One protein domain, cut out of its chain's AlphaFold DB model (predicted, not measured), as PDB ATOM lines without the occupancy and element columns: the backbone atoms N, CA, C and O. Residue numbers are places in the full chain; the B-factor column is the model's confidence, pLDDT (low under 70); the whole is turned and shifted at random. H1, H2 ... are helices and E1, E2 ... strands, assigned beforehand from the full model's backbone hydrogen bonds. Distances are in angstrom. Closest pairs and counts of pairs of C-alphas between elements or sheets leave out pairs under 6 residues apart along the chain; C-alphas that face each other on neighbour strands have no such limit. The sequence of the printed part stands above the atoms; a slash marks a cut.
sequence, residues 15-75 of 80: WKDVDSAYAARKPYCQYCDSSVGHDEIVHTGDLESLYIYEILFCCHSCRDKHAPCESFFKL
ATOM      1  N   TRP A  15     141.880 147.074 236.289       88.62
ATOM      2  CA  TRP A  15     142.097 148.389 235.678       88.62
ATOM      3  C   TRP A  15     142.825 149.357 236.609       88.62
ATOM      4  O   TRP A  15     143.783 149.995 236.190       88.62
ATOM      5  N   LYS A  16     142.453 149.412 237.891       90.38
ATOM      6  CA  LYS A  16     143.181 150.235 238.872       90.38
ATOM      7  C   LYS A  16     144.637 149.807 239.038       90.38
ATOM      8  O   LYS A  16     145.501 150.664 239.221       90.38
ATOM      9  N   ASP A  17     144.914 148.504 238.997       88.88
ATOM     10  CA  ASP A  17     146.282 147.986 239.069       88.88
ATOM     11  C   ASP A  17     147.084 148.400 237.813       88.88
ATOM     12  O   ASP A  17     148.227 148.841 237.939       88.88
ATOM     13  N   VAL A  18     146.469 148.330 236.623       88.81
ATOM     14  CA  VAL A  18     147.042 148.799 235.345       88.81
ATOM     15  C   VAL A  18     147.327 150.301 235.377       88.81
ATOM     16  O   VAL A  18     148.457 150.703 235.108       88.81
ATOM     17  N   ASP A  19     146.354 151.121 235.777       90.25
ATOM     18  CA  ASP A  19     146.499 152.578 235.877       90.25
ATOM     19  C   ASP A  19     147.614 152.967 236.854       90.25
ATOM     20  O   ASP A  19     148.407 153.873 236.593       90.25
ATOM     21  N   SER A  20     147.712 152.253 237.978       91.06
ATOM     22  CA  SER A  20     148.761 152.482 238.977       91.06
ATOM     23  C   SER A  20     150.147 152.129 238.431       91.06
ATOM     24  O   SER A  20     151.098 152.888 238.621       91.06
ATOM     25  N   ALA A  21     150.272 150.997 237.727       90.50
ATOM     26  CA  ALA A  21     151.520 150.589 237.086       90.50
ATOM     27  C   ALA A  21     151.930 151.562 235.966       90.50
ATOM     28  O   ALA A  21     153.107 151.913 235.861       90.50
ATOM     29  N   TYR A  22     150.959 152.041 235.182       90.44
ATOM     30  CA  TYR A  22     151.149 153.055 234.149       90.44
ATOM     31  C   TYR A  22     151.665 154.368 234.741       90.44
ATOM     32  O   TYR A  22     152.713 154.860 234.328       90.44
ATOM     33  N   ALA A  23     150.999 154.890 235.776       90.62
ATOM     34  CA  ALA A  23     151.373 156.142 236.432       90.62
ATOM     35  C   ALA A  23     152.775 156.105 237.073       90.62
ATOM     36  O   ALA A  23     153.430 157.141 237.205       90.62
ATOM     37  N   ALA A  24     153.249 154.923 237.474       90.00
ATOM     38  CA  ALA A  24     154.594 154.733 238.014       90.00
ATOM     39  C   ALA A  24     155.685 154.667 236.928       90.00
ATOM     40  O   ALA A  24     156.877 154.772 237.240       90.00
ATOM     41  N   ARG A  25     155.314 154.468 235.657       89.75
ATOM     42  CA  ARG A  25     156.262 154.320 234.554       89.75
ATOM     43  C   ARG A  25     156.618 155.673 233.945       89.75
ATOM     44  O   ARG A  25     155.843 156.620 233.955       89.75
ATOM     45  N   LYS A  26     157.835 155.758 233.413       92.25
ATOM     46  CA  LYS A  26     158.337 156.928 232.681       92.25
ATOM     47  C   LYS A  26     158.842 156.456 231.318       92.25
ATOM     48  O   LYS A  26     160.026 156.128 231.214       92.25
ATOM     49  N   PRO A  27     157.951 156.318 230.322       94.56
ATOM     50  CA  PRO A  27     158.331 155.842 228.999       94.56
ATOM     51  C   PRO A  27     159.325 156.794 228.328       94.56
ATOM     52  O   PRO A  27     159.323 158.003 228.566       94.56
ATOM     53  N   TYR A  28     160.190 156.235 227.493       96.31
ATOM     54  CA  TYR A  28     161.176 156.986 226.723       96.31
ATOM     55  C   TYR A  28     161.433 156.294 225.386       96.31
ATOM     56  O   TYR A  28     161.044 155.151 225.162       96.31
ATOM     57  N   CYS A  29     162.080 156.984 224.458       96.19
ATOM     58  CA  CYS A  29     162.443 156.397 223.180       96.19
ATOM     59  C   CYS A  29     163.691 155.527 223.335       96.19
ATOM     60  O   CYS A  29     164.760 156.068 223.592       96.19
ATOM     61  N   GLN A  30     163.615 154.222 223.072       95.69
ATOM     62  CA  GLN A  30     164.797 153.341 223.126       95.69
ATOM     63  C   GLN A  30     165.857 153.641 222.045       95.69
ATOM     64  O   GLN A  30     166.956 153.096 222.085       95.69
ATOM     65  N   TYR A  31     165.536 154.500 221.071       94.56
ATOM     66  CA  TYR A  31     166.438 154.871 219.976       94.56
ATOM     67  C   TYR A  31     167.166 156.200 220.197       94.56
ATOM     68  O   TYR A  31     168.210 156.430 219.589       94.56
ATOM     69  N   CYS A  32     166.595 157.110 220.993       95.25
ATOM     70  CA  CYS A  32     167.151 158.457 221.170       95.25
ATOM     71  C   CYS A  32     167.032 159.019 222.593       95.25
ATOM     72  O   CYS A  32     167.294 160.203 222.792       95.25
ATOM     73  N   ASP A  33     166.584 158.205 223.549       95.81
ATOM     74  CA  ASP A  33     166.397 158.519 224.973       95.81
ATOM     75  C   ASP A  33     165.464 159.700 225.287       95.81
ATOM     76  O   ASP A  33     165.307 160.106 226.438       95.81
ATOM     77  N   SER A  34     164.783 160.245 224.277       95.94
ATOM     78  CA  SER A  34     163.795 161.304 224.461       95.94
ATOM     79  C   SER A  34     162.571 160.784 225.210       95.94
ATOM     80  O   SER A  34     161.975 159.780 224.821       95.94
ATOM     81  N   SER A  35     162.142 161.523 226.230       95.69
ATOM     82  CA  SER A  35     160.855 161.328 226.909       95.69
ATOM     83  C   SER A  35     159.724 162.155 226.282       95.69
ATOM     84  O   SER A  35     158.638 162.246 226.846       95.69
ATOM     85  N   VAL A  36     159.974 162.820 225.146       96.31
ATOM     86  CA  VAL A  36     158.974 163.630 224.440       96.31
ATOM     87  C   VAL A  36     158.317 162.785 223.355       96.31
ATOM     88  O   VAL A  36     158.931 162.445 222.336       96.31
ATOM     89  N   GLY A  37     157.046 162.469 223.563       95.81
ATOM     90  CA  GLY A  37     156.267 161.636 222.664       95.81
ATOM     91  C   GLY A  37     154.831 161.492 223.140       95.81
ATOM     92  O   GLY A  37     154.353 162.292 223.944       95.81
ATOM     93  N   HIS A  38     154.178 160.463 222.625       96.62
ATOM     94  CA  HIS A  38     152.848 160.040 223.034       96.62
ATOM     95  C   HIS A  38     152.910 158.600 223.536       96.62
ATOM     96  O   HIS A  38     153.558 157.769 222.895       96.62
ATOM     97  N   ASP A  39     152.255 158.325 224.660       96.12
ATOM     98  CA  ASP A  39     152.066 156.994 225.216       96.12
ATOM     99  C   ASP A  39     150.598 156.557 225.244       96.12
ATOM    100  O   ASP A  39     149.678 157.367 225.362       96.12
ATOM    101  N   GLU A  40     150.399 155.246 225.132       94.69
ATOM    102  CA  GLU A  40     149.100 154.590 225.217       94.69
ATOM    103  C   GLU A  40     149.249 153.203 225.857       94.69
ATOM    104  O   GLU A  40     150.245 152.504 225.654       94.69
ATOM    105  N   ILE A  41     148.243 152.787 226.629       92.56
ATOM    106  CA  ILE A  41     148.143 151.418 227.139       92.56
ATOM    107  C   ILE A  41     147.574 150.536 226.031       92.56
ATOM    108  O   ILE A  41     146.434 150.712 225.604       92.56
ATOM    109  N   VAL A  42     148.351 149.551 225.597       91.75
ATOM    110  CA  VAL A  42     147.996 148.659 224.492       91.75
ATOM    111  C   VAL A  42     147.967 147.211 224.949       91.75
ATOM    112  O   VAL A  42     148.738 146.787 225.803       91.75
ATOM    113  N   HIS A  43     147.066 146.433 224.362       87.12
ATOM    114  CA  HIS A  43     146.969 145.002 224.611       87.12
ATOM    115  C   HIS A  43     147.837 144.249 223.600       87.12
ATOM    116  O   HIS A  43     147.462 144.128 222.432       87.12
ATOM    117  N   THR A  44     148.980 143.722 224.032       81.94
ATOM    118  CA  THR A  44     149.957 143.082 223.130       81.94
ATOM    119  C   THR A  44     149.923 141.560 223.179       81.94
ATOM    120  O   THR A  44     150.470 140.905 222.295       81.94
ATOM    121  N   GLY A  45     149.221 140.977 224.155       77.44
ATOM    122  CA  GLY A  45     149.147 139.523 224.303       77.44
ATOM    123  C   GLY A  45     150.401 138.900 224.925       77.44
ATOM    124  O   GLY A  45     150.495 137.672 224.954       77.44
ATOM    125  N   ASP A  46     151.340 139.710 225.429       77.56
ATOM    126  CA  ASP A  46     152.474 139.221 226.216       77.56
ATOM    127  C   ASP A  46     151.987 138.699 227.573       77.56
ATOM    128  O   ASP A  46     151.572 139.459 228.443       77.56
ATOM    129  N   LEU A  47     152.047 137.381 227.763       72.12
ATOM    130  CA  LEU A  47     151.595 136.710 228.984       72.12
ATOM    131  C   LEU A  47     152.421 137.078 230.224       72.12
ATOM    132  O   LEU A  47     151.982 136.801 231.340       72.12
ATOM    133  N   GLU A  48     153.602 137.667 230.040       73.12
ATOM    134  CA  GLU A  48     154.464 138.113 231.133       73.12
ATOM    135  C   GLU A  48     154.149 139.534 231.607       73.12
ATOM    136  O   GLU A  48     154.631 139.938 232.667       73.12
ATOM    137  N   SER A  49     153.350 140.300 230.861       70.00
ATOM    138  CA  SER A  49     152.934 141.632 231.281       70.00
ATOM    139  C   SER A  49     151.666 141.577 232.131       70.00
ATOM    140  O   SER A  49     150.837 140.663 232.029       70.00
ATOM    141  N   LEU A  50     151.508 142.564 233.016       73.19
ATOM    142  CA  LEU A  50     150.334 142.685 233.866       73.19
ATOM    143  C   LEU A  50     149.072 142.709 232.992       73.19
ATOM    144  O   LEU A  50     148.816 143.652 232.246       73.19
ATOM    145  N   TYR A  51     148.297 141.632 233.098       72.44
ATOM    146  CA  TYR A  51     147.100 141.380 232.306       72.44
ATOM    147  C   TYR A  51     147.282 141.565 230.795       72.44
ATOM    148  O   TYR A  51     146.365 142.075 230.167       72.44
ATOM    149  N   ILE A  52     148.401 141.143 230.198       83.44
ATOM    150  CA  ILE A  52     148.628 141.204 228.738       83.44
ATOM    151  C   ILE A  52     148.624 142.625 228.129       83.44
ATOM    152  O   ILE A  52     148.469 142.781 226.911       83.44
ATOM    153  N   TYR A  53     148.837 143.655 228.964       87.06
ATOM    154  CA  TYR A  53     148.976 145.059 228.564       87.06
ATOM    155  C   TYR A  53     150.417 145.571 228.675       87.06
ATOM    156  O   TYR A  53     151.172 145.197 229.571       87.06
ATOM    157  N   GLU A  54     150.781 146.488 227.789       92.31
ATOM    158  CA  GLU A  54     152.056 147.202 227.784       92.31
ATOM    159  C   GLU A  54     151.818 148.691 227.529       92.31
ATOM    160  O   GLU A  54     150.739 149.099 227.096       92.31
ATOM    161  N   ILE A  55     152.834 149.513 227.780       94.31
ATOM    162  CA  ILE A  55     152.845 150.907 227.338       94.31
ATOM    163  C   ILE A  55     153.522 150.970 225.977       94.31
ATOM    164  O   ILE A  55     154.718 150.694 225.874       94.31
ATOM    165  N   LEU A  56     152.777 151.375 224.954       95.44
ATOM    166  CA  LEU A  56     153.336 151.842 223.694       95.44
ATOM    167  C   LEU A  56     153.745 153.300 223.874       95.44
ATOM    168  O   LEU A  56     152.929 154.110 224.291       95.44
ATOM    169  N   PHE A  57     154.977 153.651 223.523       97.44
ATOM    170  CA  PHE A  57     155.449 155.032 223.454       97.44
ATOM    171  C   PHE A  57     155.999 155.321 222.057       97.44
ATOM    172  O   PHE A  57     156.963 154.677 221.647       97.44
ATOM    173  N   CYS A  58     155.440 156.299 221.336       97.31
ATOM    174  CA  CYS A  58     156.027 156.807 220.090       97.31
ATOM    175  C   CYS A  58     156.646 158.193 220.295       97.31
ATOM    176  O   CYS A  58     155.980 159.176 220.634       97.31
ATOM    177  N   CYS A  59     157.946 158.285 220.023       98.00
ATOM    178  CA  CYS A  59     158.701 159.529 220.102       98.00
ATOM    179  C   CYS A  59     158.440 160.458 218.910       98.00
ATOM    180  O   CYS A  59     158.615 160.067 217.753       98.00
ATOM    181  N   HIS A  60     158.149 161.735 219.182       96.69
ATOM    182  CA  HIS A  60     157.937 162.735 218.130       96.69
ATOM    183  C   HIS A  60     159.184 162.949 217.266       96.69
ATOM    184  O   HIS A  60     159.099 162.938 216.043       96.69
ATOM    185  N   SER A  61     160.363 163.078 217.882       95.88
ATOM    186  CA  SER A  61     161.600 163.368 217.150       95.88
ATOM    187  C   SER A  61     162.005 162.260 216.178       95.88
ATOM    188  O   SER A  61     162.529 162.560 215.105       95.88
ATOM    189  N   CYS A  62     161.779 160.991 216.534       97.00
ATOM    190  CA  CYS A  62     162.035 159.864 215.636       97.00
ATOM    191  C   CYS A  62     160.968 159.765 214.543       97.00
ATOM    192  O   CYS A  62     161.320 159.628 213.371       97.00
ATOM    193  N   ARG A  63     159.685 159.926 214.904       96.81
ATOM    194  CA  ARG A  63     158.566 159.945 213.953       96.81
ATOM    195  C   ARG A  63     158.773 160.995 212.863       96.81
ATOM    196  O   ARG A  63     158.684 160.677 211.684       96.81
ATOM    197  N   ASP A  64     159.102 162.225 213.251       97.06
ATOM    198  CA  ASP A  64     159.245 163.356 212.322       97.06
ATOM    199  C   ASP A  64     160.423 163.164 211.347       97.06
ATOM    200  O   ASP A  64     160.442 163.729 210.253       97.06
ATOM    201  N   LYS A  65     161.393 162.319 211.712       96.75
ATOM    202  CA  LYS A  65     162.526 161.917 210.866       96.75
ATOM    203  C   LYS A  65     162.270 160.636 210.066       96.75
ATOM    204  O   LYS A  65     163.179 160.190 209.375       96.75
ATOM    205  N   HIS A  66     161.073 160.052 210.147       94.88
ATOM    206  CA  HIS A  66     160.746 158.744 209.563       94.88
ATOM    207  C   HIS A  66     161.680 157.617 210.048       94.88
ATOM    208  O   HIS A  66     161.991 156.685 209.308       94.88
ATOM    209  N   ALA A  67     162.145 157.713 211.294       95.12
ATOM    210  CA  ALA A  67     162.915 156.680 211.976       95.12
ATOM    211  C   ALA A  67     161.994 155.852 212.898       95.12
ATOM    212  O   ALA A  67     160.915 156.331 213.259       95.12
ATOM    213  N   PRO A  68     162.408 154.643 213.327       95.44
ATOM    214  CA  PRO A  68     161.684 153.887 214.347       95.44
ATOM    215  C   PRO A  68     161.388 154.756 215.581       95.44
ATOM    216  O   PRO A  68     162.307 155.313 216.183       95.44
ATOM    217  N   CYS A  69     160.105 154.924 215.924       96.25
ATOM    218  CA  CYS A  69     159.678 155.778 217.042       96.25
ATOM    219  C   CYS A  69     159.071 155.009 218.210       96.25
ATOM    220  O   CYS A  69     159.030 155.561 219.307       96.25
ATOM    221  N   GLU A  70     158.598 153.790 217.965       96.62
ATOM    222  CA  GLU A  70     157.790 153.010 218.896       96.62
ATOM    223  C   GLU A  70     158.680 152.213 219.850       96.62
ATOM    224  O   GLU A  70     159.653 151.573 219.450       96.62
ATOM    225  N   SER A  71     158.358 152.271 221.135       94.75
ATOM    226  CA  SER A  71     158.989 151.499 222.201       94.75
ATOM    227  C   SER A  71     157.893 150.913 223.083       94.75
ATOM    228  O   SER A  71     156.926 151.603 223.397       94.75
ATOM    229  N   PHE A  72     158.050 149.650 223.469       93.25
ATOM    230  CA  PHE A  72     157.100 148.941 224.319       93.25
ATOM    231  C   PHE A  72     157.699 148.750 225.708       93.25
ATOM    232  O   PHE A  72     158.859 148.353 225.851       93.25
ATOM    233  N   PHE A  73     156.909 149.045 226.734       92.00
ATOM    234  CA  PHE A  73     157.304 148.884 228.124       92.00
ATOM    235  C   PHE A  73     156.314 147.980 228.837       92.00
ATOM    236  O   PHE A  73     155.136 148.321 228.963       92.00
ATOM    237  N   LYS A  74     156.813 146.863 229.377       90.12
ATOM    238  CA  LYS A  74     156.008 145.992 230.230       90.12
ATOM    239  C   LYS A  74     155.452 146.775 231.414       90.12
ATOM    240  O   LYS A  74     156.173 147.530 232.080       90.12
ATOM    241  N   LEU A  75     154.165 146.565 231.667       87.38
ATOM    242  CA  LEU A  75     153.541 146.902 232.934       87.38
ATOM    243  C   LEU A  75     153.779 145.731 233.880       87.38
ATOM    244  O   LEU A  75     153.392 144.602 233.590       87.38
TER     245      LEU A  75
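AT A GLANCE: This is residues 15 to 75 of the 80 residues of an uncharacterized protein of Pseudoalteromonas sp. (UniProt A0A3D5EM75). Picture a narrow, twisted ribbon of three antiparallel strands, with helix H1 lying slantwise over one face and the short helix H2 at one end, where the chain turns from E2 into E3. The hairpin of E1 and E2 and the strand E3 make the ribbon, with E2 in the middle, and residues 25 to 36, which hold no named element, lead from H1 to the beginning of E1. The printed part has 61 residues, with two named helices and three named strands in the order H1, E1, E2, H2, E3; the sheet's order is E1, E2, E3, all antiparallel, and the class is mixed, helices and strands. The whole is compact, with a radius of gyration of the C-alphas of 11.8 A, yet elongated in outline, spanning 35 by 21 by 13 A.

HOW THE PARTS SIT: Start with the sheet, made of E1, residues 37 to 43, E2, residues 53 to 59, and E3, residues 70 to 74, and then go to H1, residues 15 to 24, at the first printed residue. H1 is on this sheet at a height over the sheet of 9.8 A. It lies over E2 and runs slantwise to the strands, at 34 degrees to E2 on the local plane. Look at Tyr 22: the closest C-alphas of H1 and E2 are those of Tyr 22 and Ile 55, 7.3 A apart, and the closest of H1 and E1 are those of Tyr 22 and Ile 41, 7.8 A apart. Go on to E1, an edge strand, which forms a hairpin with E2; the two are antiparallel, at 157 degrees between their directions. Across them you will find N 40 and O 56 within hydrogen-bond range at 2.9 A, and N 38 and O 58 at 3.0 A. E2 is the inner strand, and E3, the other edge strand, is antiparallel to it at 150 degrees. Here N 55 and O 73 are within hydrogen-bond range at 2.8 A, as are N 73 and O 55 at 2.9 A. The sheet is only just strongly twisted, its C-alphas lying up to 4.1 A off the best plane. Between E2 and E3 comes H2, residues 60 to 64, which only grazes the sheet, with its residues 60 to 63. The closest C-alphas of E1 and H2 are those of Gly 37 and His 60, 5.0 A apart, while H1 and H2 are apart. In H1 and H2 every O i to N i+4 pair is within hydrogen-bond range.

IN THESE COORDINATES: Find C-alpha 15 at (142.097, 148.389, 235.678); from there H1 runs 14.2 A to C-alpha 24. Next find Gly 37, with its C-alpha at (156.267, 161.636, 222.664), where E1 begins; it runs 19.2 A to His 43. E2 goes 19.4 A from Tyr 53 to Cys 59, and H2 follows at once, from His 60 to Asp 64. E3 covers 13.4 A from Glu 70 to Lys 74, whose C-alpha stands at (156.008, 145.992, 230.230).

THE WHOLE: Look for the two C-alphas farthest apart, those of Lys 16 and Lys 65, at 36.0 A; the first and last printed C-alphas, of Trp 15 and Leu 75, are 11.9 A apart. The printed part runs from 15 to 75 and has no cut. The link from H1 to E1, with 12 residues, is long; that from E1 to E2, with 9 residues, is short, and those from E2 to H2 and from H2 to E3 are tight. In the B-factor column the mean pLDDT of the printed part of this model is 91.0, and no printed residue is under 70.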